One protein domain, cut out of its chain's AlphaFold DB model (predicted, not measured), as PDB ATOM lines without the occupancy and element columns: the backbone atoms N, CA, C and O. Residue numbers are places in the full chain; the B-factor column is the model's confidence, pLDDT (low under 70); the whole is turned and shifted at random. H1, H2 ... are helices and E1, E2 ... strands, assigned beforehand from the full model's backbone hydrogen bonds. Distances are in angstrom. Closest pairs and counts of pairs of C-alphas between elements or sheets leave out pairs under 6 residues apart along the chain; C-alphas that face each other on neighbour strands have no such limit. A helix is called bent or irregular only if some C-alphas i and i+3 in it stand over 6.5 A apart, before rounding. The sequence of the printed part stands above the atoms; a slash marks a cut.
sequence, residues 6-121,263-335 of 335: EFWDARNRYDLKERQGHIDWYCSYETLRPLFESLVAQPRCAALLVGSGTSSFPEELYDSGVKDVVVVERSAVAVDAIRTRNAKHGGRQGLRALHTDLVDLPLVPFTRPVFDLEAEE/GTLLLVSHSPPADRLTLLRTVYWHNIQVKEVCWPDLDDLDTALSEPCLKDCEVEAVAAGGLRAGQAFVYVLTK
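AT A GLANCE: This is residues 6 to 121 and 263 to 335 of the 335 residues of an uncharacterized protein of Haematococcus lacustris (UniProt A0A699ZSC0). Two sheets stand edge to edge, E1 of one beside E4 of the other: a small parallel sheet covered on one face by H3 and H4, and a larger, strongly twisted antiparallel sheet with H2 over one face and H5 over the other. H1 packs on H4 at one end of the body, H6 packs on H5 at the other, and residues 298 to 304 stick out beyond the hairpin E5 and E6. The printed part has 189 residues in the order H1 H2 E1 H3 E2 H4 E3 E4 H5 E5 E6 H6 E7, of mixed class; the sheet orders are E1 E2 E3 and E4 E7 E5 E6. It is compact, with a radius of gyration of the C-alphas of 16.3 A and spans of 42 by 40 by 35 A.

IN THESE COORDINATES: H1, residues 6 to 18, begins at C-alpha 6 (31.220, -4.269, -31.037) and is 18.4 A long. H2 is residues 29 to 40, E1 47 to 50, H3 57 to 64 and E2 69 to 73. H4, residues 76 to 88, is 18.4 A long; E3 is residues 95 to 99. After the cut come E4, 264 to 269, H5, 273 to 280, and E5, 287 to 294, 21.9 A long. E6 is residues 309 to 312, H6 315 to 321, and E7 328 to 334, ending at C-alpha 334 (-1.445, -11.777, -23.860).

HOW THE PARTS SIT: In the larger sheet E7 is antiparallel to E4 (N 267 to O 331, 2.9 A) and to E5 (N 291 to O 330, 2.7 A); E5 is antiparallel to E6 (N 292 to O 311, 2.8 A). E4, H5, E5 and E6, H6, E7 are split strand-helix-strand units, another strand lying between each unit's two parallel strands, with right-handed crossovers. H2 and H5 are on opposite faces, at heights of 8.1 A and 9.7 A over the sheet. H5 touches H6, closest at the C-alphas of Pro 273 and Val 315, 5.8 A. The C-alphas of Ala 47 and Leu 265, the closest of E1 and E4, are 5.6 A apart. E2 is parallel to E1 (N 72 to O 49, 2.7 A) and to E3 (N 98 to O 71, 2.7 A). E1, H3, E2 and E2, H4, E3 are strand-helix-strand units, parallel neighbour strands with a helix between, both right-handed; H3 and H4 are on the same face, making two layers, helices over a sheet. H1 touches H4 with residues 9 to 13 alone, closest at Asp 9 and Val 77, whose C-alphas are 5.7 A apart, at a steep tilt of 40 degrees. H2 only just touches H3, with 3 pairs of C-alphas within 8 A, closest at Tyr 29 and Phe 57, 5.3 A. H2 is irregular, C-alphas 31 and 34 being 7.5 A apart. Every O i to N i+4 pair is within hydrogen-bond range in H1, H3, H4 and H6, but 5 of 8 are in H2 and 2 of 4 in H5.

THE WHOLE: The farthest C-alphas, of Val 108 and Asp 302, are 48.8 A apart. Residues 122 to 262 are not printed, and C-alphas 121 and 263 are 34.4 A apart across the cut. The link E5 to E6 is long. Mean pLDDT of the printed part is 72.4; residues 102 to 121 and 296 to 307 are among those under 70.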
ATOM      1  N   GLU A   6      30.393  -5.110 -30.168       82.06
ATOM      2  CA  GLU A   6      31.220  -4.269 -31.037       82.06
ATOM      3  C   GLU A   6      30.979  -4.573 -32.519       82.06
ATOM      4  O   GLU A   6      31.010  -3.661 -33.352       82.06
ATOM      5  N   PHE A   7      30.668  -5.833 -32.841       85.88
ATOM      6  CA  PHE A   7      30.267  -6.246 -34.182       85.88
ATOM      7  C   PHE A   7      29.005  -5.500 -34.633       85.88
ATOM      8  O   PHE A   7      29.007  -4.872 -35.694       85.88
ATOM      9  N   TRP A   8      27.947  -5.510 -33.816       84.06
ATOM     10  CA  TRP A   8      26.692  -4.829 -34.152       84.06
ATOM     11  C   TRP A   8      26.859  -3.319 -34.226       84.06
ATOM     12  O   TRP A   8      26.283  -2.671 -35.096       84.06
ATOM     13  N   ASP A   9      27.681  -2.748 -33.357       89.00
ATOM     14  CA  ASP A   9      28.011  -1.330 -33.367       89.00
ATOM     15  C   ASP A   9      28.721  -0.927 -34.677       89.00
ATOM     16  O   ASP A   9      28.392   0.085 -35.303       89.00
ATOM     17  N   ALA A  10      29.684  -1.736 -35.131       88.69
ATOM     18  CA  ALA A  10      30.377  -1.534 -36.402       88.69
ATOM     19  C   ALA A  10      29.433  -1.694 -37.602       88.69
ATOM     20  O   ALA A  10      29.447  -0.849 -38.503       88.69
ATOM     21  N   ARG A  11      28.582  -2.725 -37.584       86.06
ATOM     22  CA  ARG A  11      27.592  -2.981 -38.634       86.06
ATOM     23  C   ARG A  11      26.587  -1.840 -38.753       86.06
ATOM     24  O   ARG A  11      26.452  -1.267 -39.826       86.06
ATOM     25  N   ASN A  12      25.993  -1.412 -37.641       86.81
ATOM     26  CA  ASN A  12      25.041  -0.301 -37.634       86.81
ATOM     27  C   ASN A  12      25.683   1.022 -38.089       86.81
ATOM     28  O   ASN A  12      25.041   1.818 -38.766       86.81
ATOM     29  N   ARG A  13      26.968   1.273 -37.785       90.56
ATOM     30  CA  ARG A  13      27.682   2.448 -38.328       90.56
ATOM     31  C   ARG A  13      27.825   2.397 -39.845       90.56
ATOM     32  O   ARG A  13      27.729   3.442 -40.485       90.56
ATOM     33  N   TYR A  14      28.110   1.222 -40.399       87.56
ATOM     34  CA  TYR A  14      28.165   1.024 -41.845       87.56
ATOM     35  C   TYR A  14      26.789   1.275 -42.470       87.56
ATOM     36  O   TYR A  14      26.653   2.080 -43.387       87.56
ATOM     37  N   ASP A  15      25.756   0.683 -41.884       84.00
ATOM     38  CA  ASP A  15      24.372   0.781 -42.334       84.00
ATOM     39  C   ASP A  15      23.863   2.227 -42.387       84.00
ATOM     40  O   ASP A  15      23.306   2.664 -43.395       84.00
ATOM     41  N   LEU A  16      24.139   3.013 -41.343       86.25
ATOM     42  CA  LEU A  16      23.777   4.431 -41.297       86.25
ATOM     43  C   LEU A  16      24.451   5.264 -42.392       86.25
ATOM     44  O   LEU A  16      23.862   6.244 -42.850       86.25
ATOM     45  N   LYS A  17      25.679   4.912 -42.788       85.88
ATOM     46  CA  LYS A  17      26.434   5.635 -43.819       85.88
ATOM     47  C   LYS A  17      25.981   5.263 -45.224       85.88
ATOM     48  O   LYS A  17      25.785   6.149 -46.046       85.88
ATOM     49  N   GLU A  18      25.814   3.971 -45.477       78.69
ATOM     50  CA  GLU A  18      25.650   3.443 -46.833       78.69
ATOM     51  C   GLU A  18      24.181   3.264 -47.243       78.69
ATOM     52  O   GLU A  18      23.879   3.208 -48.433       78.69
ATOM     53  N   ARG A  19      23.238   3.179 -46.289       71.38
ATOM     54  CA  ARG A  19      21.833   2.818 -46.567       71.38
ATOM     55  C   ARG A  19      20.813   3.862 -46.104       71.38
ATOM     56  O   ARG A  19      19.794   3.532 -45.519       71.38
ATOM     57  N   GLN A  20      21.069   5.142 -46.375       67.00
ATOM     58  CA  GLN A  20      20.104   6.238 -46.136       67.00
ATOM     59  C   GLN A  20      19.626   6.383 -44.669       67.00
ATOM     60  O   GLN A  20      18.561   6.939 -44.396       67.00
ATOM     61  N   GLY A  21      20.432   5.939 -43.700       71.88
ATOM     62  CA  GLY A  21      20.221   6.223 -42.277       71.88
ATOM     63  C   GLY A  21      19.262   5.293 -41.524       71.88
ATOM     64  O   GLY A  21      19.056   5.517 -40.332       71.88
ATOM     65  N   HIS A  22      18.692   4.270 -42.165       77.50
ATOM     66  CA  HIS A  22      17.987   3.165 -41.503       77.50
ATOM     67  C   HIS A  22      17.981   1.925 -42.398       77.50
ATOM     68  O   HIS A  22      18.058   2.039 -43.618       77.50
ATOM     69  N   ILE A  23      17.890   0.741 -41.794       79.50
ATOM     70  CA  ILE A  23      17.745  -0.514 -42.530       79.50
ATOM     71  C   ILE A  23      16.697  -1.374 -41.856       79.50
ATOM     72  O   ILE A  23      16.826  -1.705 -40.677       79.50
ATOM     73  N   ASP A  24      15.751  -1.824 -42.667       76.25
ATOM     74  CA  ASP A  24      14.950  -2.996 -42.375       76.25
ATOM     75  C   ASP A  24      15.592  -4.183 -43.084       76.25
ATOM     76  O   ASP A  24      15.702  -4.221 -44.308       76.25
ATOM     77  N   TRP A  25      16.106  -5.130 -42.305       69.31
ATOM     78  CA  TRP A  25      16.927  -6.214 -42.842       69.31
ATOM     79  C   TRP A  25      16.152  -7.202 -43.710       69.31
ATOM     80  O   TRP A  25      16.735  -7.799 -44.612       69.31
ATOM     81  N   TYR A  26      14.855  -7.355 -43.451       64.06
ATOM     82  CA  TYR A  26      13.996  -8.295 -44.166       64.06
ATOM     83  C   TYR A  26      12.892  -7.581 -44.924       64.06
ATOM     84  O   TYR A  26      12.796  -7.690 -46.142       64.06
ATOM     85  N   CYS A  27      12.052  -6.845 -44.206       67.25
ATOM     86  CA  CYS A  27      10.912  -6.170 -44.794       67.25
ATOM     87  C   CYS A  27      10.594  -4.901 -44.024       67.25
ATOM     88  O   CYS A  27      10.829  -4.822 -42.816       67.25
ATOM     89  N   SER A  28      10.062  -3.918 -44.741       78.62
ATOM     90  CA  SER A  28       9.641  -2.670 -44.131       78.62
ATOM     91  C   SER A  28       8.378  -2.861 -43.305       78.62
ATOM     92  O   SER A  28       7.622  -3.824 -43.487       78.62
ATOM     93  N   TYR A  29       8.106  -1.900 -42.421       81.75
ATOM     94  CA  TYR A  29       6.826  -1.843 -41.722       81.75
ATOM     95  C   TYR A  29       5.648  -1.913 -42.699       81.75
ATOM     96  O   TYR A  29       4.689  -2.629 -42.438       81.75
ATOM     97  N   GLU A  30       5.741  -1.232 -43.843       81.06
ATOM     98  CA  GLU A  30       4.700  -1.211 -44.874       81.06
ATOM     99  C   GLU A  30       4.303  -2.616 -45.339       81.06
ATOM    100  O   GLU A  30       3.118  -2.922 -45.454       81.06
ATOM    101  N   THR A  31       5.290  -3.493 -45.538       74.12
ATOM    102  CA  THR A  31       5.069  -4.889 -45.929       74.12
ATOM    103  C   THR A  31       4.310  -5.672 -44.858       74.12
ATOM    104  O   THR A  31       3.483  -6.518 -45.183       74.12
ATOM    105  N   LEU A  32       4.563  -5.389 -43.578       75.44
ATOM    106  CA  LEU A  32       3.894  -6.068 -42.467       75.44
ATOM    107  C   LEU A  32       2.639  -5.335 -41.974       75.44
ATOM    108  O   LEU A  32       1.899  -5.880 -41.154       75.44
ATOM    109  N   ARG A  33       2.374  -4.115 -42.449       80.06
ATOM    110  CA  ARG A  33       1.291  -3.256 -41.962       80.06
ATOM    111  C   ARG A  33      -0.071  -3.959 -41.970       80.06
ATOM    112  O   ARG A  33      -0.710  -3.909 -40.918       80.06
ATOM    113  N   PRO A  34      -0.504  -4.665 -43.038       75.81
ATOM    114  CA  PRO A  34      -1.800  -5.356 -43.031       75.81
ATOM    115  C   PRO A  34      -1.923  -6.384 -41.894       75.81
ATOM    116  O   PRO A  34      -2.986  -6.551 -41.292       75.81
ATOM    117  N   LEU A  35      -0.810  -7.032 -41.536       70.44
ATOM    118  CA  LEU A  35      -0.751  -7.988 -40.433       70.44
ATOM    119  C   LEU A  35      -0.897  -7.278 -39.086       70.44
ATOM    120  O   LEU A  35      -1.676  -7.712 -38.235       70.44
ATOM    121  N   PHE A  36      -0.189  -6.163 -38.902       71.06
ATOM    122  CA  PHE A  36      -0.246  -5.381 -37.671       71.06
ATOM    123  C   PHE A  36      -1.589  -4.693 -37.466       71.06
ATOM    124  O   PHE A  36      -2.094  -4.712 -36.349       71.06
ATOM    125  N   GLU A  37      -2.220  -4.158 -38.507       71.69
ATOM    126  CA  GLU A  37      -3.538  -3.519 -38.401       71.69
ATOM    127  C   GLU A  37      -4.595  -4.476 -37.825       71.69
ATOM    128  O   GLU A  37      -5.388  -4.080 -36.968       71.69
ATOM    129  N   SER A  38      -4.540  -5.761 -38.194       67.00
ATOM    130  CA  SER A  38      -5.434  -6.788 -37.643       67.00
ATOM    131  C   SER A  38      -5.197  -7.078 -36.151       67.00
ATOM    132  O   SER A  38      -6.135  -7.381 -35.411       67.00
ATOM    133  N   LEU A  39      -3.951  -6.950 -35.687       62.69
ATOM    134  CA  LEU A  39      -3.533  -7.238 -34.310       62.69
ATOM    135  C   LEU A  39      -3.681  -6.015 -33.389       62.69
ATOM    136  O   LEU A  39      -3.940  -6.153 -32.193       62.69
ATOM    137  N   VAL A  40      -3.528  -4.815 -33.949       60.31
ATOM    138  CA  VAL A  40      -3.512  -3.522 -33.247       60.31
ATOM    139  C   VAL A  40      -4.922  -2.941 -33.066       60.31
ATOM    140  O   VAL A  40      -5.102  -2.025 -32.268       60.31
ATOM    141  N   ALA A  41      -5.954  -3.529 -33.685       56.47
ATOM    142  CA  ALA A  41      -7.363  -3.154 -33.498       56.47
ATOM    143  C   ALA A  41      -7.895  -3.315 -32.049       56.47
ATOM    144  O   ALA A  41      -9.052  -2.996 -31.766       56.47
ATOM    145  N   GLN A  42      -7.075  -3.802 -31.115       55.69
ATOM    146  CA  GLN A  42      -7.435  -3.930 -29.707       55.69
ATOM    147  C   GLN A  42      -7.246  -2.610 -28.935       55.69
ATOM    148  O   GLN A  42      -6.235  -1.920 -29.105       55.69
ATOM    149  N   PRO A  43      -8.165  -2.251 -28.020       50.16
ATOM    150  CA  PRO A  43      -7.980  -1.084 -27.170       50.16
ATOM    151  C   PRO A  43      -6.719  -1.246 -26.306       50.16
ATOM    152  O   PRO A  43      -6.616  -2.179 -25.517       50.16
ATOM    153  N   ARG A  44      -5.796  -0.274 -26.407       62.28
ATOM    154  CA  ARG A  44      -4.562  -0.146 -25.598       62.28
ATOM    155  C   ARG A  44      -3.468  -1.187 -25.894       62.28
ATOM    156  O   ARG A  44      -2.911  -1.785 -24.973       62.28
ATOM    157  N   CYS A  45      -3.114  -1.335 -27.170       66.06
ATOM    158  CA  CYS A  45      -1.926  -2.076 -27.601       66.06
ATOM    159  C   CYS A  45      -0.621  -1.346 -27.228       66.06
ATOM    160  O   CYS A  45      -0.559  -0.113 -27.221       66.06
ATOM    161  N   ALA A  46       0.417  -2.119 -26.931       72.25
ATOM    162  CA  ALA A  46       1.763  -1.635 -26.683       72.25
ATOM    163  C   ALA A  46       2.779  -2.642 -27.220       72.25
ATOM    164  O   ALA A  46       2.518  -3.843 -27.246       72.25
ATOM    165  N   ALA A  47       3.936  -2.147 -27.640       73.19
ATOM    166  CA  ALA A  47       4.986  -2.944 -28.247       73.19
ATOM    167  C   ALA A  47       6.308  -2.714 -27.519       73.19
ATOM    168  O   ALA A  47       6.604  -1.611 -27.068       73.19
ATOM    169  N   LEU A  48       7.134  -3.747 -27.425       72.94
ATOM    170  CA  LEU A  48       8.510  -3.607 -26.988       72.94
ATOM    171  C   LEU A  48       9.389  -4.385 -27.953       72.94
ATOM    172  O   LEU A  48       9.512  -5.586 -27.848       72.94
ATOM    173  N   LEU A  49       9.986  -3.675 -28.895       74.94
ATOM    174  CA  LEU A  49      10.888  -4.144 -29.935       74.94
ATOM    175  C   LEU A  49      12.253  -4.439 -29.316       74.94
ATOM    176  O   LEU A  49      12.733  -3.627 -28.541       74.94
ATOM    177  N   VAL A  50      12.905  -5.560 -29.606       74.38
ATOM    178  CA  VAL A  50      14.337  -5.713 -29.351       74.38
ATOM    179  C   VAL A  50      15.112  -6.134 -30.576       74.38
ATOM    180  O   VAL A  50      14.545  -6.685 -31.517       74.38
ATOM    181  N   GLY A  51      16.383  -5.745 -30.580       77.50
ATOM    182  CA  GLY A  51      17.285  -5.940 -31.703       77.50
ATOM    183  C   GLY A  51      16.894  -5.130 -32.938       77.50
ATOM    184  O   GLY A  51      17.277  -5.492 -34.037       77.50
ATOM    185  N   SER A  52      16.114  -4.049 -32.825       79.75
ATOM    186  CA  SER A  52      15.621  -3.336 -34.018       79.75
ATOM    187  C   SER A  52      16.736  -2.788 -34.917       79.75
ATOM    188  O   SER A  52      16.468  -2.368 -36.042       79.75
ATOM    189  N   GLY A  53      17.976  -2.708 -34.426       86.56
ATOM    190  CA  GLY A  53      19.066  -2.053 -35.124       86.56
ATOM    191  C   GLY A  53      18.673  -0.619 -35.464       86.56
ATOM    192  O   GLY A  53      18.069   0.091 -34.659       86.56
ATOM    193  N   THR A  54      18.984  -0.185 -36.679       88.69
ATOM    194  CA  THR A  54      18.679   1.180 -37.145       88.69
ATOM    195  C   THR A  54      17.311   1.324 -37.817       88.69
ATOM    196  O   THR A  54      16.983   2.431 -38.254       88.69
ATOM    197  N   SER A  55      16.519   0.246 -37.876       87.38
ATOM    198  CA  SER A  55      15.186   0.163 -38.493       87.38
ATOM    199  C   SER A  55      14.267   1.334 -38.124       87.38
ATOM    200  O   SER A  55      14.314   1.817 -36.989       87.38
ATOM    201  N   SER A  56      13.440   1.795 -39.073       90.00
ATOM    202  CA  SER A  56      12.356   2.778 -38.853       90.00
ATOM    203  C   SER A  56      11.065   2.153 -38.328       90.00
ATOM    204  O   SER A  56      10.141   2.871 -37.944       90.00
ATOM    205  N   PHE A  57      11.015   0.824 -38.271       87.06
ATOM    206  CA  PHE A  57       9.857   0.062 -37.843       87.06
ATOM    207  C   PHE A  57       9.258   0.532 -36.500       87.06
ATOM    208  O   PHE A  57       8.033   0.638 -36.416       87.06
ATOM    209  N   PRO A  58      10.047   0.869 -35.450       87.75
ATOM    210  CA  PRO A  58       9.491   1.408 -34.207       87.75
ATOM    211  C   PRO A  58       8.652   2.674 -34.396       87.75
ATOM    212  O   PRO A  58       7.600   2.828 -33.772       87.75
ATOM    213  N   GLU A  59       9.126   3.598 -35.226       90.94
ATOM    214  CA  GLU A  59       8.448   4.852 -35.518       90.94
ATOM    215  C   GLU A  59       7.175   4.638 -36.320       90.94
ATOM    216  O   GLU A  59       6.146   5.223 -35.994       90.94
ATOM    217  N   GLU A  60       7.241   3.790 -37.339       89.56
ATOM    218  CA  GLU A  60       6.116   3.515 -38.229       89.56
ATOM    219  C   GLU A  60       5.000   2.759 -37.492       89.56
ATOM    220  O   GLU A  60       3.826   3.117 -37.608       89.56
ATOM    221  N   LEU A  61       5.364   1.805 -36.626       84.06
ATOM    222  CA  LEU A  61       4.433   1.133 -35.718       84.06
ATOM    223  C   LEU A  61       3.794   2.110 -34.718       84.06
ATOM    224  O   LEU A  61       2.613   1.992 -34.379       84.06
ATOM    225  N   TYR A  62       4.555   3.094 -34.235       88.06
ATOM    226  CA  TYR A  62       3.988   4.133 -33.383       88.06
ATOM    227  C   TYR A  62       2.992   4.996 -34.154       88.06
ATOM    228  O   TYR A  62       1.894   5.290 -33.665       88.06
ATOM    229  N   ASP A  63       3.364   5.414 -35.358       89.06
ATOM    230  CA  ASP A  63       2.566   6.305 -36.191       89.06
ATOM    231  C   ASP A  63       1.257   5.636 -36.634       89.06
ATOM    232  O   ASP A  63       0.222   6.307 -36.644       89.06
ATOM    233  N   SER A  64       1.255   4.313 -36.826       82.88
ATOM    234  CA  SER A  64       0.064   3.530 -37.181       82.88
ATOM    235  C   SER A  64      -0.960   3.343 -36.058       82.88
ATOM    236  O   SER A  64      -2.112   3.012 -36.332       82.88
ATOM    237  N   GLY A  65      -0.593   3.594 -34.796       80.62
ATOM    238  CA  GLY A  65      -1.555   3.593 -33.688       80.62
ATOM    239  C   GLY A  65      -1.059   3.005 -32.372       80.62
ATOM    240  O   GLY A  65      -1.685   3.255 -31.340       80.62
ATOM    241  N   VAL A  66       0.070   2.291 -32.352       79.69
ATOM    242  CA  VAL A  66       0.626   1.730 -31.110       79.69
ATOM    243  C   VAL A  66       1.367   2.822 -30.340       79.69
ATOM    244  O   VAL A  66       2.523   3.113 -30.601       79.69
ATOM    245  N   LYS A  67       0.713   3.476 -29.376       84.06
ATOM    246  CA  LYS A  67       1.279   4.678 -28.728       84.06
ATOM    247  C   LYS A  67       2.212   4.420 -27.538       84.06
ATOM    248  O   LYS A  67       2.692   5.381 -26.951       84.06
ATOM    249  N   ASP A  68       2.489   3.169 -27.186       79.50
ATOM    250  CA  ASP A  68       3.502   2.799 -26.188       79.50
ATOM    251  C   ASP A  68       4.451   1.781 -26.825       79.50
ATOM    252  O   ASP A  68       4.114   0.604 -26.947       79.50
ATOM    253  N   VAL A  69       5.593   2.277 -27.308       82.06
ATOM    254  CA  VAL A  69       6.619   1.514 -28.023       82.06
ATOM    255  C   VAL A  69       7.933   1.641 -27.267       82.06
ATOM    256  O   VAL A  69       8.497   2.725 -27.124       82.06
ATOM    257  N   VAL A  70       8.466   0.528 -26.793       81.75
ATOM    258  CA  VAL A  70       9.823   0.478 -26.249       81.75
ATOM    259  C   VAL A  70      10.713  -0.243 -27.250       81.75
ATOM    260  O   VAL A  70      10.274  -1.147 -27.941       81.75
ATOM    261  N   VAL A  71      11.961   0.172 -27.364       82.38
ATOM    262  CA  VAL A  71      13.001  -0.515 -28.116       82.38
ATOM    263  C   VAL A  71      14.086  -0.896 -27.120       82.38
ATOM    264  O   VAL A  71      14.525  -0.042 -26.353       82.38
ATOM    265  N   VAL A  72      14.526  -2.143 -27.113       81.38
ATOM    266  CA  VAL A  72      15.719  -2.610 -26.410       81.38
ATOM    267  C   VAL A  72      16.747  -2.992 -27.461       81.38
ATOM    268  O   VAL A  72      16.470  -3.718 -28.403       81.38
ATOM    269  N   GLU A  73      17.943  -2.457 -27.346       83.31
ATOM    270  CA  GLU A  73      18.956  -2.661 -28.365       83.31
ATOM    271  C   GLU A  73      20.324  -2.659 -27.701       83.31
ATOM    272  O   GLU A  73      20.604  -1.843 -26.817       83.31
ATOM    273  N   ARG A  74      21.175  -3.597 -28.113       83.94
ATOM    274  CA  ARG A  74      22.518  -3.749 -27.557       83.94
ATOM    275  C   ARG A  74      23.528  -2.846 -28.257       83.94
ATOM    276  O   ARG A  74      24.553  -2.508 -27.681       83.94
ATOM    277  N   SER A  75      23.249  -2.448 -29.492       88.19
ATOM    278  CA  SER A  75      24.041  -1.478 -30.243       88.19
ATOM    279  C   SER A  75      23.732  -0.053 -29.778       88.19
ATOM    280  O   SER A  75      22.651   0.490 -30.023       88.19
ATOM    281  N   ALA A  76      24.705   0.596 -29.136       90.69
ATOM    282  CA  ALA A  76      24.581   1.996 -28.731       90.69
ATOM    283  C   ALA A  76      24.350   2.903 -29.950       90.69
ATOM    284  O   ALA A  76      23.552   3.840 -29.897       90.69
ATOM    285  N   VAL A  77      24.998   2.576 -31.073       92.94
ATOM    286  CA  VAL A  77      24.855   3.292 -32.348       92.94
ATOM    287  C   VAL A  77      23.411   3.268 -32.847       92.94
ATOM    288  O   VAL A  77      22.886   4.295 -33.279       92.94
ATOM    289  N   ALA A  78      22.767   2.104 -32.790       90.44
ATOM    290  CA  ALA A  78      21.385   1.934 -33.217       90.44
ATOM    291  C   ALA A  78      20.409   2.697 -32.309       90.44
ATOM    292  O   ALA A  78      19.545   3.430 -32.798       90.44
ATOM    293  N   VAL A  79      20.599   2.611 -30.988       91.38
ATOM    294  CA  VAL A  79      19.802   3.367 -30.009       91.38
ATOM    295  C   VAL A  79      19.880   4.870 -30.269       91.38
ATOM    296  O   VAL A  79      18.852   5.555 -30.270       91.38
ATOM    297  N   ASP A  80      21.080   5.391 -30.510       94.75
ATOM    298  CA  ASP A  80      21.279   6.812 -30.785       94.75
ATOM    299  C   ASP A  80      20.647   7.237 -32.115       94.75
ATOM    300  O   ASP A  80      20.078   8.332 -32.200       94.75
ATOM    301  N   ALA A  81      20.669   6.374 -33.135       93.25
ATOM    302  CA  ALA A  81      19.997   6.625 -34.407       93.25
ATOM    303  C   ALA A  81      18.476   6.769 -34.231       93.25
ATOM    304  O   ALA A  81      17.905   7.776 -34.664       93.25
ATOM    305  N   ILE A  82      17.840   5.827 -33.526       91.81
ATOM    306  CA  ILE A  82      16.397   5.859 -33.234       91.81
ATOM    307  C   ILE A  82      16.045   7.111 -32.429       91.81
ATOM    308  O   ILE A  82      15.131   7.852 -32.784       91.81
ATOM    309  N   ARG A  83      16.794   7.412 -31.361       94.00
ATOM    310  CA  ARG A  83      16.547   8.606 -30.531       94.00
ATOM    311  C   ARG A  83      16.683   9.897 -31.332       94.00
ATOM    312  O   ARG A  83      15.842  10.787 -31.205       94.00
ATOM    313  N   THR A  84      17.712   9.992 -32.171       93.62
ATOM    314  CA  THR A  84      17.955  11.158 -33.027       93.62
ATOM    315  C   THR A  84      16.817  11.352 -34.022       93.62
ATOM    316  O   THR A  84      16.315  12.467 -34.177       93.62
ATOM    317  N   ARG A  85      16.382  10.278 -34.688       92.38
ATOM    318  CA  ARG A  85      15.255  10.320 -35.623       92.38
ATOM    319  C   ARG A  85      13.968  10.690 -34.893       92.38
ATOM    320  O   ARG A  85      13.297  11.633 -35.305       92.38
ATOM    321  N   ASN A  86      13.677  10.059 -33.760       92.44
ATOM    322  CA  ASN A  86      12.500  10.380 -32.959       92.44
ATOM    323  C   ASN A  86      12.459  11.862 -32.536       92.44
ATOM    324  O   ASN A  86      11.421  12.514 -32.656       92.44
ATOM    325  N   ALA A  87      13.595  12.427 -32.117       91.31
ATOM    326  CA  ALA A  87      13.698  13.843 -31.763       91.31
ATOM    327  C   ALA A  87      13.429  14.781 -32.958       91.31
ATOM    328  O   ALA A  87      12.761  15.801 -32.796       91.31
ATOM    329  N   LYS A  88      13.895  14.432 -34.168       89.00
ATOM    330  CA  LYS A  88      13.653  15.221 -35.393       89.00
ATOM    331  C   LYS A  88      12.175  15.288 -35.789       89.00
ATOM    332  O   LYS A  88      11.762  16.276 -36.385       89.00
ATOM    333  N   HIS A  89      11.378  14.281 -35.435       82.62
ATOM    334  CA  HIS A  89       9.945  14.209 -35.749       82.62
ATOM    335  C   HIS A  89       9.043  14.789 -34.644       82.62
ATOM    336  O   HIS A  89       7.907  14.360 -34.472       82.62
ATOM    337  N   GLY A  90       9.540  15.757 -33.866       83.69
ATOM    338  CA  GLY A  90       8.762  16.414 -32.808       83.69
ATOM    339  C   GLY A  90       8.620  15.600 -31.516       83.69
ATOM    340  O   GLY A  90       7.959  16.059 -30.588       83.69
ATOM    341  N   GLY A  91       9.272  14.435 -31.430       86.50
ATOM    342  CA  GLY A  91       9.304  13.582 -30.246       86.50
ATOM    343  C   GLY A  91       8.026  12.768 -30.045       86.50
ATOM    344  O   GLY A  91       7.049  13.239 -29.462       86.50
ATOM    345  N   ARG A  92       8.052  11.486 -30.434       93.44
ATOM    346  CA  ARG A  92       7.016  10.514 -30.053       93.44
ATOM    347  C   ARG A  92       7.188  10.186 -28.573       93.44
ATOM    348  O   ARG A  92       8.093   9.441 -28.205       93.44
ATOM    349  N   GLN A  93       6.341  10.768 -27.724       89.38
ATOM    350  CA  GLN A  93       6.475  10.683 -26.260       89.38
ATOM    351  C   GLN A  93       6.402   9.249 -25.723       89.38
ATOM    352  O   GLN A  93       7.044   8.933 -24.724       89.38
ATOM    353  N   GLY A  94       5.642   8.381 -26.392       84.88
ATOM    354  CA  GLY A  94       5.530   6.973 -26.028       84.88
ATOM    355  C   GLY A  94       6.539   6.052 -26.712       84.88
ATOM    356  O   GLY A  94       6.465   4.851 -26.483       84.88
ATOM    357  N   LEU A  95       7.471   6.575 -27.524       90.12
ATOM    358  CA  LEU A  95       8.540   5.790 -28.148       90.12
ATOM    359  C   LEU A  95       9.854   5.967 -27.380       90.12
ATOM    360  O   LEU A  95      10.403   7.070 -27.312       90.12
ATOM    361  N   ARG A  96      10.391   4.877 -26.823       88.75
ATOM    362  CA  ARG A  96      11.604   4.894 -25.988       88.75
ATOM    363  C   ARG A  96      12.602   3.839 -26.438       88.75
ATOM    364  O   ARG A  96      12.279   2.667 -26.375       88.75
ATOM    365  N   ALA A  97      13.828   4.228 -26.782       89.25
ATOM    366  CA  ALA A  97      14.916   3.279 -27.036       89.25
ATOM    367  C   ALA A  97      15.853   3.155 -25.828       89.25
ATOM    368  O   ALA A  97      16.294   4.170 -25.274       89.25
ATOM    369  N   LEU A  98      16.157   1.925 -25.427       87.06
ATOM    370  CA  LEU A  98      16.962   1.537 -24.276       87.06
ATOM    371  C   LEU A  98      18.204   0.795 -24.768       87.06
ATOM    372  O   LEU A  98      18.095  -0.210 -25.463       87.06
ATOM    373  N   HIS A  99      19.375   1.287 -24.373       89.25
ATOM    374  CA  HIS A  99      20.636   0.598 -24.616       89.25
ATOM    375  C   HIS A  99      20.855  -0.437 -23.512       89.25
ATOM    376  O   HIS A  99      21.231  -0.072 -22.397       89.25
ATOM    377  N   THR A 100      20.547  -1.698 -23.799       79.94
ATOM    378  CA  THR A 100      20.701  -2.819 -22.863       79.94
ATOM    379  C   THR A 100      20.760  -4.130 -23.629       79.94
ATOM    380  O   THR A 100      20.154  -4.260 -24.691       79.94
ATOM    381  N   ASP A 101      21.473  -5.106 -23.074       74.19
ATOM    382  CA  ASP A 101      21.310  -6.487 -23.503       74.19
ATOM    383  C   ASP A 101      19.977  -7.013 -22.965       74.19
ATOM    384  O   ASP A 101      19.498  -6.600 -21.901       74.19
ATOM    385  N   LEU A 102      19.382  -7.923 -23.720       65.06
ATOM    386  CA  LEU A 102      18.189  -8.629 -23.328       65.06
ATOM    387  C   LEU A 102      18.394  -9.437 -22.042       65.06
ATOM    388  O   LEU A 102      17.501  -9.474 -21.197       65.06
ATOM    389  N   VAL A 103      19.552 -10.084 -21.900       63.22
ATOM    390  CA  VAL A 103      19.855 -10.931 -20.735       63.22
ATOM    391  C   VAL A 103      20.072 -10.113 -19.464       63.22
ATOM    392  O   VAL A 103      19.885 -10.622 -18.361       63.22
ATOM    393  N   ASP A 104      20.435  -8.841 -19.635       64.94
ATOM    394  CA  ASP A 104      20.712  -7.887 -18.563       64.94
ATOM    395  C   ASP A 104      19.512  -6.995 -18.240       64.94
ATOM    396  O   ASP A 104      19.591  -6.178 -17.317       64.94
ATOM    397  N   LEU A 105      18.397  -7.134 -18.972       60.00
ATOM    398  CA  LEU A 105      17.148  -6.507 -18.571       60.00
ATOM    399  C   LEU A 105      16.857  -6.985 -17.148       60.00
ATOM    400  O   LEU A 105      16.645  -8.186 -16.942       60.00
ATOM    401  N   PRO A 106      16.845  -6.083 -16.145       50.59
ATOM    402  CA  PRO A 106      16.444  -6.496 -14.823       50.59
ATOM    403  C   PRO A 106      15.055  -7.119 -14.965       50.59
ATOM    404  O   PRO A 106      14.248  -6.650 -15.776       50.59
ATOM    405  N   LEU A 107      14.748  -8.125 -14.146       41.25
ATOM    406  CA  LEU A 107      13.376  -8.569 -13.879       41.25
ATOM    407  C   LEU A 107      12.588  -7.441 -13.178       41.25
ATOM    408  O   LEU A 107      11.915  -7.649 -12.174       41.25
ATOM    409  N   VAL A 108      12.683  -6.205 -13.671       37.62
ATOM    410  CA  VAL A 108      11.608  -5.242 -13.561       37.62
ATOM    411  C   VAL A 108      10.383  -5.988 -14.085       37.62
ATOM    412  O   VAL A 108      10.497  -6.655 -15.120       37.62
ATOM    413  N   PRO A 109       9.227  -5.940 -13.410       39.19
ATOM    414  CA  PRO A 109       7.992  -6.389 -14.018       39.19
ATOM    415  C   PRO A 109       7.712  -5.466 -15.207       39.19
ATOM    416  O   PRO A 109       6.931  -4.524 -15.132       39.19
ATOM    417  N   PHE A 110       8.362  -5.741 -16.336       38.47
ATOM    418  CA  PHE A 110       7.888  -5.340 -17.630       38.47
ATOM    419  C   PHE A 110       6.520  -6.002 -17.730       38.47
ATOM    420  O   PHE A 110       6.362  -7.214 -17.901       38.47
ATOM    421  N   THR A 111       5.476  -5.203 -17.571       34.97
ATOM    422  CA  THR A 111       4.123  -5.639 -17.889       34.97
ATOM    423  C   THR A 111       3.985  -5.959 -19.385       34.97
ATOM    424  O   THR A 111       2.913  -6.395 -19.786       34.97
ATOM    425  N   ARG A 112       5.036  -5.782 -20.212       32.97
ATOM    426  CA  ARG A 112       5.024  -5.858 -21.682       32.97
ATOM    427  C   ARG A 112       6.415  -6.292 -22.226       32.97
ATOM    428  O   ARG A 112       7.367  -5.586 -21.905       32.97
ATOM    429  N   PRO A 113       6.570  -7.423 -22.959       35.59
ATOM    430  CA  PRO A 113       7.865  -7.985 -23.394       35.59
ATOM    431  C   PRO A 113       8.218  -7.623 -24.872       35.59
ATOM    432  O   PRO A 113       7.669  -6.692 -25.394       35.59
ATOM    433  N   VAL A 114       8.982  -8.364 -25.665       32.41
ATOM    434  CA  VAL A 114      10.372  -8.100 -26.088       32.41
ATOM    435  C   VAL A 114      10.557  -8.575 -27.553       32.41
ATOM    436  O   VAL A 114      10.274  -9.744 -27.745       32.41
ATOM    437  N   PHE A 115      11.026  -7.799 -28.563       35.12
ATOM    438  CA  PHE A 115      11.409  -8.344 -29.905       35.12
ATOM    439  C   PHE A 115      12.856  -8.915 -29.936       35.12
ATOM    440  O   PHE A 115      13.509  -8.875 -28.913       35.12
ATOM    441  N   ASP A 116      13.364  -9.538 -31.002       33.78
ATOM    442  CA  ASP A 116      14.817  -9.775 -31.196       33.78
ATOM    443  C   ASP A 116      15.127  -9.931 -32.687       33.78
ATOM    444  O   ASP A 116      14.414 -10.670 -33.369       33.78
ATOM    445  N   LEU A 117      16.177  -9.278 -33.182       33.44
ATOM    446  CA  LEU A 117      16.623  -9.337 -34.575       33.44
ATOM    447  C   LEU A 117      18.093  -9.787 -34.584       33.44
ATOM    448  O   LEU A 117      19.005  -8.990 -34.378       33.44
ATOM    449  N   GLU A 118      18.330 -11.068 -34.854       28.97
ATOM    450  CA  GLU A 118      19.658 -11.560 -35.224       28.97
ATOM    451  C   GLU A 118      19.632 -11.988 -36.696       28.97
ATOM    452  O   GLU A 118      18.771 -12.754 -37.128       28.97
ATOM    453  N   ALA A 119      20.565 -11.439 -37.475       32.19
ATOM    454  CA  ALA A 119      20.799 -11.789 -38.869       32.19
ATOM    455  C   ALA A 119      21.871 -12.884 -38.946       32.19
ATOM    456  O   ALA A 119      22.974 -12.698 -38.433       32.19
ATOM    457  N   GLU A 120      21.584 -13.989 -39.635       33.44
ATOM    458  CA  GLU A 120      22.563 -15.044 -39.908       33.44
ATOM    459  C   GLU A 120      23.067 -14.940 -41.362       33.44
ATOM    460  O   GLU A 120      22.518 -15.519 -42.294       33.44
ATOM    461  N   GLU A 121      24.132 -14.154 -41.563       36.03
ATOM    462  CA  GLU A 121      24.848 -13.999 -42.849       36.03
ATOM    463  C   GLU A 121      25.828 -15.174 -43.098       36.03
ATOM    464  O   GLU A 121      26.286 -15.399 -44.220       36.03
ATOM    465  N   GLY A 263      -2.839  -6.659 -21.828       53.94
ATOM    466  CA  GLY A 263      -1.945  -6.102 -22.828       53.94
ATOM    467  C   GLY A 263      -1.581  -7.191 -23.812       53.94
ATOM    468  O   GLY A 263      -1.148  -8.266 -23.401       53.94
ATOM    469  N   THR A 264      -1.765  -6.903 -25.095       59.66
ATOM    470  CA  THR A 264      -1.233  -7.729 -26.174       59.66
ATOM    471  C   THR A 264       0.136  -7.197 -26.521       59.66
ATOM    472  O   THR A 264       0.283  -6.002 -26.778       59.66
ATOM    473  N   LEU A 265       1.120  -8.085 -26.527       64.06
ATOM    474  CA  LEU A 265       2.418  -7.792 -27.073       64.06
ATOM    475  C   LEU A 265       2.710  -8.639 -28.295       64.06
ATOM    476  O   LEU A 265       2.518  -9.847 -28.300       64.06
ATOM    477  N   LEU A 266       3.234  -7.970 -29.304       63.41
ATOM    478  CA  LEU A 266       3.792  -8.561 -30.497       63.41
ATOM    479  C   LEU A 266       5.299  -8.664 -30.311       63.41
ATOM    480  O   LEU A 266       5.880  -7.760 -29.738       63.41
ATOM    481  N   LEU A 267       5.919  -9.748 -30.753       67.25
ATOM    482  CA  LEU A 267       7.368  -9.893 -30.868       67.25
ATOM    483  C   LEU A 267       7.644 -10.501 -32.233       67.25
ATOM    484  O   LEU A 267       7.074 -11.528 -32.557       67.25
ATOM    485  N   VAL A 268       8.485  -9.875 -33.039       65.38
ATOM    486  CA  VAL A 268       8.940 -10.400 -34.328       65.38
ATOM    487  C   VAL A 268      10.375 -10.852 -34.134       65.38
ATOM    488  O   VAL A 268      11.194 -10.072 -33.648       65.38
ATOM    489  N   SER A 269      10.668 -12.110 -34.441       67.56
ATOM    490  CA  SER A 269      12.020 -12.650 -34.316       67.56
ATOM    491  C   SER A 269      12.326 -13.692 -35.375       67.56
ATOM    492  O   SER A 269      11.438 -14.401 -35.850       67.56
ATOM    493  N   HIS A 270      13.605 -13.762 -35.730       63.94
ATOM    494  CA  HIS A 270      14.181 -14.777 -36.611       63.94
ATOM    495  C   HIS A 270      14.642 -16.016 -35.849       63.94
ATOM    496  O   HIS A 270      14.857 -17.065 -36.452       63.94
ATOM    497  N   SER A 271      14.758 -15.920 -34.522       65.38
ATOM    498  CA  SER A 271      15.062 -17.073 -33.690       65.38
ATOM    499  C   SER A 271      13.895 -18.058 -33.755       65.38
ATOM    500  O   SER A 271      12.725 -17.647 -33.666       65.38
ATOM    501  N   PRO A 272      14.193 -19.360 -33.878       69.56
ATOM    502  CA  PRO A 272      13.159 -20.365 -33.922       69.56
ATOM    503  C   PRO A 272      12.390 -20.349 -32.593       69.56
ATOM    504  O   PRO A 272      12.948 -20.005 -31.540       69.56
ATOM    505  N   PRO A 273      11.115 -20.767 -32.591       76.81
ATOM    506  CA  PRO A 273      10.306 -20.743 -31.379       76.81
ATOM    507  C   PRO A 273      10.898 -21.529 -30.210       76.81
ATOM    508  O   PRO A 273      10.667 -21.148 -29.067       76.81
ATOM    509  N   ALA A 274      11.704 -22.563 -30.462       74.06
ATOM    510  CA  ALA A 274      12.397 -23.318 -29.417       74.06
ATOM    511  C   ALA A 274      13.318 -22.432 -28.550       74.06
ATOM    512  O   ALA A 274      13.240 -22.458 -27.317       74.06
ATOM    513  N   ASP A 275      14.124 -21.585 -29.187       68.19
ATOM    514  CA  ASP A 275      15.050 -20.690 -28.491       68.19
ATOM    515  C   ASP A 275      14.273 -19.577 -27.796       68.19
ATOM    516  O   ASP A 275      14.522 -19.220 -26.637       68.19
ATOM    517  N   ARG A 276      13.255 -19.055 -28.487       71.62
ATOM    518  CA  ARG A 276      12.578 -17.855 -28.021       71.62
ATOM    519  C   ARG A 276      11.549 -18.121 -26.933       71.62
ATOM    520  O   ARG A 276      11.479 -17.362 -25.966       71.62
ATOM    521  N   LEU A 277      10.801 -19.216 -27.018       74.00
ATOM    522  CA  LEU A 277       9.844 -19.600 -25.980       74.00
ATOM    523  C   LEU A 277      10.530 -19.888 -24.647       74.00
ATOM    524  O   LEU A 277       9.933 -19.618 -23.608       74.00
ATOM    525  N   THR A 278      11.774 -20.373 -24.659       72.31
ATOM    526  CA  THR A 278      12.563 -20.570 -23.435       72.31
ATOM    527  C   THR A 278      12.729 -19.255 -22.677       72.31
ATOM    528  O   THR A 278      12.461 -19.196 -21.479       72.31
ATOM    529  N   LEU A 279      13.075 -18.179 -23.386       66.19
ATOM    530  CA  LEU A 279      13.202 -16.843 -22.806       66.19
ATOM    531  C   LEU A 279      11.838 -16.246 -22.435       66.19
ATOM    532  O   LEU A 279      11.679 -15.716 -21.339       66.19
ATOM    533  N   LEU A 280      10.829 -16.360 -23.300       69.75
ATOM    534  CA  LEU A 280       9.513 -15.752 -23.063       69.75
ATOM    535  C   LEU A 280       8.757 -16.372 -21.886       69.75
ATOM    536  O   LEU A 280       8.054 -15.658 -21.170       69.75
ATOM    537  N   ARG A 281       8.930 -17.678 -21.653       71.31
ATOM    538  CA  ARG A 281       8.321 -18.409 -20.530       71.31
ATOM    539  C   ARG A 281       8.940 -18.074 -19.172       71.31
ATOM    540  O   ARG A 281       8.381 -18.471 -18.153       71.31
ATOM    541  N   THR A 282      10.049 -17.331 -19.129       62.72
ATOM    542  CA  THR A 282      10.597 -16.810 -17.861       62.72
ATOM    543  C   THR A 282       9.705 -15.733 -17.235       62.72
ATOM    544  O   THR A 282       9.829 -15.442 -16.045       62.72
ATOM    545  N   VAL A 283       8.768 -15.176 -18.010       61.69
ATOM    546  CA  VAL A 283       7.755 -14.219 -17.560       61.69
ATOM    547  C   VAL A 283       6.367 -14.848 -17.712       61.69
ATOM    548  O   VAL A 283       6.107 -15.585 -18.659       61.69
ATOM    549  N   TYR A 284       5.453 -14.565 -16.778       64.56
ATOM    550  CA  TYR A 284       4.078 -15.070 -16.850       64.56
ATOM    551  C   TYR A 284       3.266 -14.381 -17.963       64.56
ATOM    552  O   TYR A 284       3.157 -13.151 -17.975       64.56
ATOM    553  N   TRP A 285       2.641 -15.194 -18.821       67.44
ATOM    554  CA  TRP A 285       1.684 -14.818 -19.871       67.44
ATOM    555  C   TRP A 285       0.444 -15.708 -19.760       67.44
ATOM    556  O   TRP A 285       0.579 -16.905 -19.506       67.44
ATOM    557  N   HIS A 286      -0.751 -15.154 -19.983       71.12
ATOM    558  CA  HIS A 286      -1.977 -15.956 -20.064       71.12
ATOM    559  C   HIS A 286      -2.002 -16.808 -21.331       71.12
ATOM    560  O   HIS A 286      -2.494 -17.935 -21.307       71.12
ATOM    561  N   ASN A 287      -1.472 -16.275 -22.433       78.69
ATOM    562  CA  ASN A 287      -1.352 -16.994 -23.690       78.69
ATOM    563  C   ASN A 287      -0.115 -16.536 -24.467       78.69
ATOM    564  O   ASN A 287       0.233 -15.353 -24.457       78.69
ATOM    565  N   ILE A 288       0.514 -17.477 -25.166       79.31
ATOM    566  CA  ILE A 288       1.577 -17.222 -26.138       79.31
ATOM    567  C   ILE A 288       1.153 -17.890 -27.439       79.31
ATOM    568  O   ILE A 288       1.140 -19.116 -27.527       79.31
ATOM    569  N   GLN A 289       0.812 -17.094 -28.447       81.94
ATOM    570  CA  GLN A 289       0.631 -17.587 -29.807       81.94
ATOM    571  C   GLN A 289       1.913 -17.338 -30.577       81.94
ATOM    572  O   GLN A 289       2.486 -16.257 -30.486       81.94
ATOM    573  N   VAL A 290       2.349 -18.320 -31.352       84.38
ATOM    574  CA  VAL A 290       3.448 -18.148 -32.295       84.38
ATOM    575  C   VAL A 290       2.846 -18.237 -33.683       84.38
ATOM    576  O   VAL A 290       2.147 -19.197 -34.000       84.38
ATOM    577  N   LYS A 291       3.080 -17.216 -34.492       81.81
ATOM    578  CA  LYS A 291       2.678 -17.153 -35.888       81.81
ATOM    579  C   LYS A 291       3.929 -17.173 -36.748       81.81
ATOM    580  O   LYS A 291       4.894 -16.488 -36.437       81.81
ATOM    581  N   GLU A 292       3.928 -17.935 -37.822       83.75
ATOM    582  CA  GLU A 292       4.974 -17.880 -38.836       83.75
ATOM    583  C   GLU A 292       4.592 -16.848 -39.900       83.75
ATOM    584  O   GLU A 292       3.454 -16.844 -40.381       83.75
ATOM    585  N   VAL A 293       5.539 -15.985 -40.271       80.31
ATOM    586  CA  VAL A 293       5.407 -15.094 -41.426       80.31
ATOM    587  C   VAL A 293       5.672 -15.919 -42.679       80.31
ATOM    588  O   VAL A 293       6.790 -16.365 -42.928       80.31
ATOM    589  N   CYS A 294       4.621 -16.145 -43.458       79.31
ATOM    590  CA  CYS A 294       4.692 -16.850 -44.726       79.31
ATOM    591  C   CYS A 294       4.814 -15.839 -45.861       79.31
ATOM    592  O   CYS A 294       3.891 -15.057 -46.106       79.31
ATOM    593  N   TRP A 295       5.949 -15.896 -46.547       72.06
ATOM    594  CA  TRP A 295       6.194 -15.138 -47.763       72.06
ATOM    595  C   TRP A 295       5.528 -15.811 -48.973       72.06
ATOM    596  O   TRP A 295       5.374 -17.037 -48.970       72.06
ATOM    597  N   PRO A 296       5.143 -15.024 -49.991       67.75
ATOM    598  CA  PRO A 296       4.868 -15.518 -51.339       67.75
ATOM    599  C   PRO A 296       5.952 -16.459 -51.845       67.75
ATOM    600  O   PRO A 296       7.126 -16.262 -51.518       67.75
ATOM    601  N   ASP A 297       5.578 -17.432 -52.676       64.56
ATOM    602  CA  ASP A 297       6.585 -18.190 -53.409       64.56
ATOM    603  C   ASP A 297       7.304 -17.263 -54.401       64.56
ATOM    604  O   ASP A 297       6.702 -16.343 -54.962       64.56
ATOM    605  N   LEU A 298       8.605 -17.477 -54.602       57.19
ATOM    606  CA  LEU A 298       9.408 -16.620 -55.484       57.19
ATOM    607  C   LEU A 298       8.919 -16.699 -56.938       57.19
ATOM    608  O   LEU A 298       9.024 -15.719 -57.673       57.19
ATOM    609  N   ASP A 299       8.341 -17.839 -57.318       58.66
ATOM    610  CA  ASP A 299       7.772 -18.076 -58.645       58.66
ATOM    611  C   ASP A 299       6.457 -17.300 -58.881       58.66
ATOM    612  O   ASP A 299       6.070 -17.081 -60.028       58.66
ATOM    613  N   ASP A 300       5.809 -16.808 -57.816       54.97
ATOM    614  CA  ASP A 300       4.556 -16.038 -57.873       54.97
ATOM    615  C   ASP A 300       4.786 -14.508 -57.895       54.97
ATOM    616  O   ASP A 300       3.827 -13.730 -57.918       54.97
ATOM    617  N   LEU A 301       6.045 -14.043 -57.907       53.53
ATOM    618  CA  LEU A 301       6.390 -12.611 -57.868       53.53
ATOM    619  C   LEU A 301       5.958 -11.829 -59.124       53.53
ATOM    620  O   LEU A 301       5.705 -10.627 -59.030       53.53
ATOM    621  N   ASP A 302       5.841 -12.494 -60.279       52.78
ATOM    622  CA  ASP A 302       5.442 -11.870 -61.555       52.78
ATOM    623  C   ASP A 302       3.923 -11.645 -61.672       52.78
ATOM    624  O   ASP A 302       3.457 -10.825 -62.470       52.78
ATOM    625  N   THR A 303       3.124 -12.319 -60.845       50.84
ATOM    626  CA  THR A 303       1.673 -12.136 -60.772       50.84
ATOM    627  C   THR A 303       1.316 -11.383 -59.504       50.84
ATOM    628  O   THR A 303       1.045 -11.998 -58.485       50.84
ATOM    629  N   ALA A 304       1.330 -10.050 -59.567       46.44
ATOM    630  CA  ALA A 304       0.729  -9.141 -58.586       46.44
ATOM    631  C   ALA A 304       0.599  -9.693 -57.144       46.44
ATOM    632  O   ALA A 304      -0.460 -10.176 -56.756       46.44
ATOM    633  N   LEU A 305       1.659  -9.509 -56.348       50.81
ATOM    634  CA  LEU A 305       1.580  -9.236 -54.907       50.81
ATOM    635  C   LEU A 305       0.663 -10.184 -54.114       50.81
ATOM    636  O   LEU A 305      -0.383  -9.762 -53.618       50.81
ATOM    637  N   SER A 306       1.055 -11.442 -53.903       58.31
ATOM    638  CA  SER A 306       0.546 -12.090 -52.691       58.31
ATOM    639  C   SER A 306       1.139 -11.347 -51.487       58.31
ATOM    640  O   SER A 306       2.343 -11.110 -51.399       58.31
ATOM    641  N   GLU A 307       0.281 -10.861 -50.596       65.44
ATOM    642  CA  GLU A 307       0.737 -10.208 -49.372       65.44
ATOM    643  C   GLU A 307       1.310 -11.266 -48.416       65.44
ATOM    644  O   GLU A 307       0.814 -12.402 -48.383       65.44
ATOM    645  N   PRO A 308       2.343 -10.933 -47.620       72.06
ATOM    646  CA  PRO A 308       2.792 -11.825 -46.561       72.06
ATOM    647  C   PRO A 308       1.621 -12.144 -45.628       72.06
ATOM    648  O   PRO A 308       0.833 -11.268 -45.272       72.06
ATOM    649  N   CYS A 309       1.511 -13.403 -45.208       77.88
ATOM    650  CA  CYS A 309       0.433 -13.852 -44.329       77.88
ATOM    651  C   CYS A 309       0.972 -14.471 -43.038       77.88
ATOM    652  O   CYS A 309       2.080 -15.005 -42.997       77.88
ATOM    653  N   LEU A 310       0.176 -14.411 -41.967       78.19
ATOM    654  CA  LEU A 310       0.479 -15.088 -40.708       78.19
ATOM    655  C   LEU A 310      -0.238 -16.434 -40.653       78.19
ATOM    656  O   LEU A 310      -1.461 -16.494 -40.779       78.19
ATOM    657  N   LYS A 311       0.512 -17.504 -40.391       84.06
ATOM    658  CA  LYS A 311      -0.045 -18.835 -40.102       84.06
ATOM    659  C   LYS A 311       0.272 -19.231 -38.673       84.06
ATOM    660  O   LYS A 311       1.283 -18.798 -38.133       84.06
ATOM    661  N   ASP A 312      -0.589 -20.025 -38.045       84.88
ATOM    662  CA  ASP A 312      -0.244 -20.631 -36.757       84.88
ATOM    663  C   ASP A 312       1.023 -21.474 -36.902       84.88
ATOM    664  O   ASP A 312       1.148 -22.269 -37.831       84.88
ATOM    665  N   CYS A 313       1.982 -21.245 -36.008       83.56
ATOM    666  CA  CYS A 313       3.266 -21.920 -36.040       83.56
ATOM    667  C   CYS A 313       3.199 -23.200 -35.205       83.56
ATOM    668  O   CYS A 313       3.016 -23.163 -33.983       83.56
ATOM    669  N   GLU A 314       3.410 -24.337 -35.860       84.94
ATOM    670  CA  GLU A 314       3.659 -25.607 -35.186       84.94
ATOM    671  C   GLU A 314       5.113 -25.646 -34.700       84.94
ATOM    672  O   GLU A 314       6.023 -26.078 -35.405       84.94
ATOM    673  N   VAL A 315       5.333 -25.163 -33.476       79.44
ATOM    674  CA  VAL A 315       6.659 -25.015 -32.844       79.44
ATOM    675  C   VAL A 315       7.535 -26.268 -32.976       79.44
ATOM    676  O   VAL A 315       8.709 -26.164 -33.327       79.44
ATOM    677  N   GLU A 316       6.962 -27.447 -32.730       76.50
ATOM    678  CA  GLU A 316       7.678 -28.729 -32.805       76.50
ATOM    679  C   GLU A 316       8.087 -29.085 -34.244       76.50
ATOM    680  O   GLU A 316       9.162 -29.642 -34.468       76.50
ATOM    681  N   ALA A 317       7.268 -28.722 -35.238       70.62
ATOM    682  CA  ALA A 317       7.577 -28.956 -36.645       70.62
ATOM    683  C   ALA A 317       8.734 -28.063 -37.122       70.62
ATOM    684  O   ALA A 317       9.612 -28.530 -37.847       70.62
ATOM    685  N   VAL A 318       8.789 -26.807 -36.662       73.75
ATOM    686  CA  VAL A 318       9.907 -25.889 -36.952       73.75
ATOM    687  C   VAL A 318      11.210 -26.394 -36.333       73.75
ATOM    688  O   VAL A 318      12.248 -26.386 -36.993       73.75
ATOM    689  N   ALA A 319      11.161 -26.889 -35.094       71.12
ATOM    690  CA  ALA A 319      12.334 -27.456 -34.430       71.12
ATOM    691  C   ALA A 319      12.889 -28.688 -35.171       71.12
ATOM    692  O   ALA A 319      14.103 -28.873 -35.229       71.12
ATOM    693  N   ALA A 320      12.016 -29.510 -35.762       67.50
ATOM    694  CA  ALA A 320      12.410 -30.701 -36.514       67.50
ATOM    695  C   ALA A 320      12.891 -30.405 -37.949       67.50
ATOM    696  O   ALA A 320      13.741 -31.129 -38.466       67.50
ATOM    697  N   GLY A 321      12.338 -29.377 -38.601       68.69
ATOM    698  CA  GLY A 321      12.606 -29.046 -40.006       68.69
ATOM    699  C   GLY A 321      13.792 -28.108 -40.248       68.69
ATOM    700  O   GLY A 321      14.245 -27.998 -41.386       68.69
ATOM    701  N   GLY A 322      14.300 -27.455 -39.200       68.38
ATOM    702  CA  GLY A 322      15.311 -26.404 -39.323       68.38
ATOM    703  C   GLY A 322      14.732 -25.077 -39.832       68.38
ATOM    704  O   GLY A 322      13.601 -25.007 -40.319       68.38
ATOM    705  N   LEU A 323      15.507 -23.999 -39.690       65.31
ATOM    706  CA  LEU A 323      15.112 -22.667 -40.153       65.31
ATOM    707  C   LEU A 323      15.293 -22.529 -41.664       65.31
ATOM    708  O   LEU A 323      16.336 -22.871 -42.219       65.31
ATOM    709  N   ARG A 324      14.288 -21.959 -42.329       68.94
ATOM    710  CA  ARG A 324      14.387 -21.557 -43.736       68.94
ATOM    711  C   ARG A 324      14.974 -20.152 -43.836       68.94
ATOM    712  O   ARG A 324      14.692 -19.285 -43.008       68.94
ATOM    713  N   ALA A 325      15.746 -19.895 -44.889       59.03
ATOM    714  CA  ALA A 325      16.207 -18.543 -45.185       59.03
ATOM    715  C   ALA A 325      15.001 -17.597 -45.349       59.03
ATOM    716  O   ALA A 325      14.042 -17.926 -46.043       59.03
ATOM    717  N   GLY A 326      15.038 -16.438 -44.687       61.50
ATOM    718  CA  GLY A 326      13.936 -15.468 -44.717       61.50
ATOM    719  C   GLY A 326      12.765 -15.776 -43.777       61.50
ATOM    720  O   GLY A 326      11.810 -15.002 -43.731       61.50
ATOM    721  N   GLN A 327      12.821 -16.869 -43.009       69.50
ATOM    722  CA  GLN A 327      11.768 -17.202 -42.052       69.50
ATOM    723  C   GLN A 327      11.760 -16.207 -40.881       69.50
ATOM    724  O   GLN A 327      12.804 -15.798 -40.365       69.50
ATOM    725  N   ALA A 328      10.560 -15.798 -40.475       72.00
ATOM    726  CA  ALA A 328      10.333 -14.921 -39.335       72.00
ATOM    727  C   ALA A 328       9.091 -15.383 -38.571       72.00
ATOM    728  O   ALA A 328       8.162 -15.955 -39.146       72.00
ATOM    729  N   PHE A 329       9.061 -15.110 -37.271       76.06
ATOM    730  CA  PHE A 329       7.977 -15.507 -36.383       76.06
ATOM    731  C   PHE A 329       7.422 -14.291 -35.650       76.06
ATOM    732  O   PHE A 329       8.186 -13.466 -35.154       76.06
ATOM    733  N   VAL A 330       6.096 -14.204 -35.548       73.56
ATOM    734  CA  VAL A 330       5.372 -13.228 -34.732       73.56
ATOM    735  C   VAL A 330       4.799 -13.922 -33.502       73.56
ATOM    736  O   VAL A 330       3.933 -14.784 -33.600       73.56
ATOM    737  N   TYR A 331       5.253 -13.530 -32.326       73.44
ATOM    738  CA  TYR A 331       4.787 -14.019 -31.042       73.44
ATOM    739  C   TYR A 331       3.747 -13.033 -30.512       73.44
ATOM    740  O   TYR A 331       4.066 -11.870 -30.276       73.44
ATOM    741  N   VAL A 332       2.507 -13.484 -30.339       72.19
ATOM    742  CA  VAL A 332       1.414 -12.705 -29.752       72.19
ATOM    743  C   VAL A 332       1.229 -13.165 -28.310       72.19
ATOM    744  O   VAL A 332       0.773 -14.276 -28.042       72.19
ATOM    745  N   LEU A 333       1.627 -12.313 -27.377       69.25
ATOM    746  CA  LEU A 333       1.674 -12.580 -25.945       69.25
ATOM    747  C   LEU A 333       0.556 -11.792 -25.274       69.25
ATOM    748  O   LEU A 333       0.533 -10.568 -25.377       69.25
ATOM    749  N   THR A 334      -0.363 -12.462 -24.582       67.06
ATOM    750  CA  THR A 334      -1.445 -11.777 -23.860       67.06
ATOM    751  C   THR A 334      -1.290 -11.943 -22.354       67.06
ATOM    752  O   THR A 334      -0.981 -13.027 -21.846       67.06
ATOM    753  N   LYS A 335      -1.474 -10.833 -21.637       62.94
ATOM    754  CA  LYS A 335      -1.504 -10.750 -20.173       62.94
ATOM    755  C   LYS A 335      -2.886 -10.385 -19.663       62.94
ATOM    756  O   LYS A 335      -3.705  -9.872 -20.448       62.94
TER     757      LYS A 335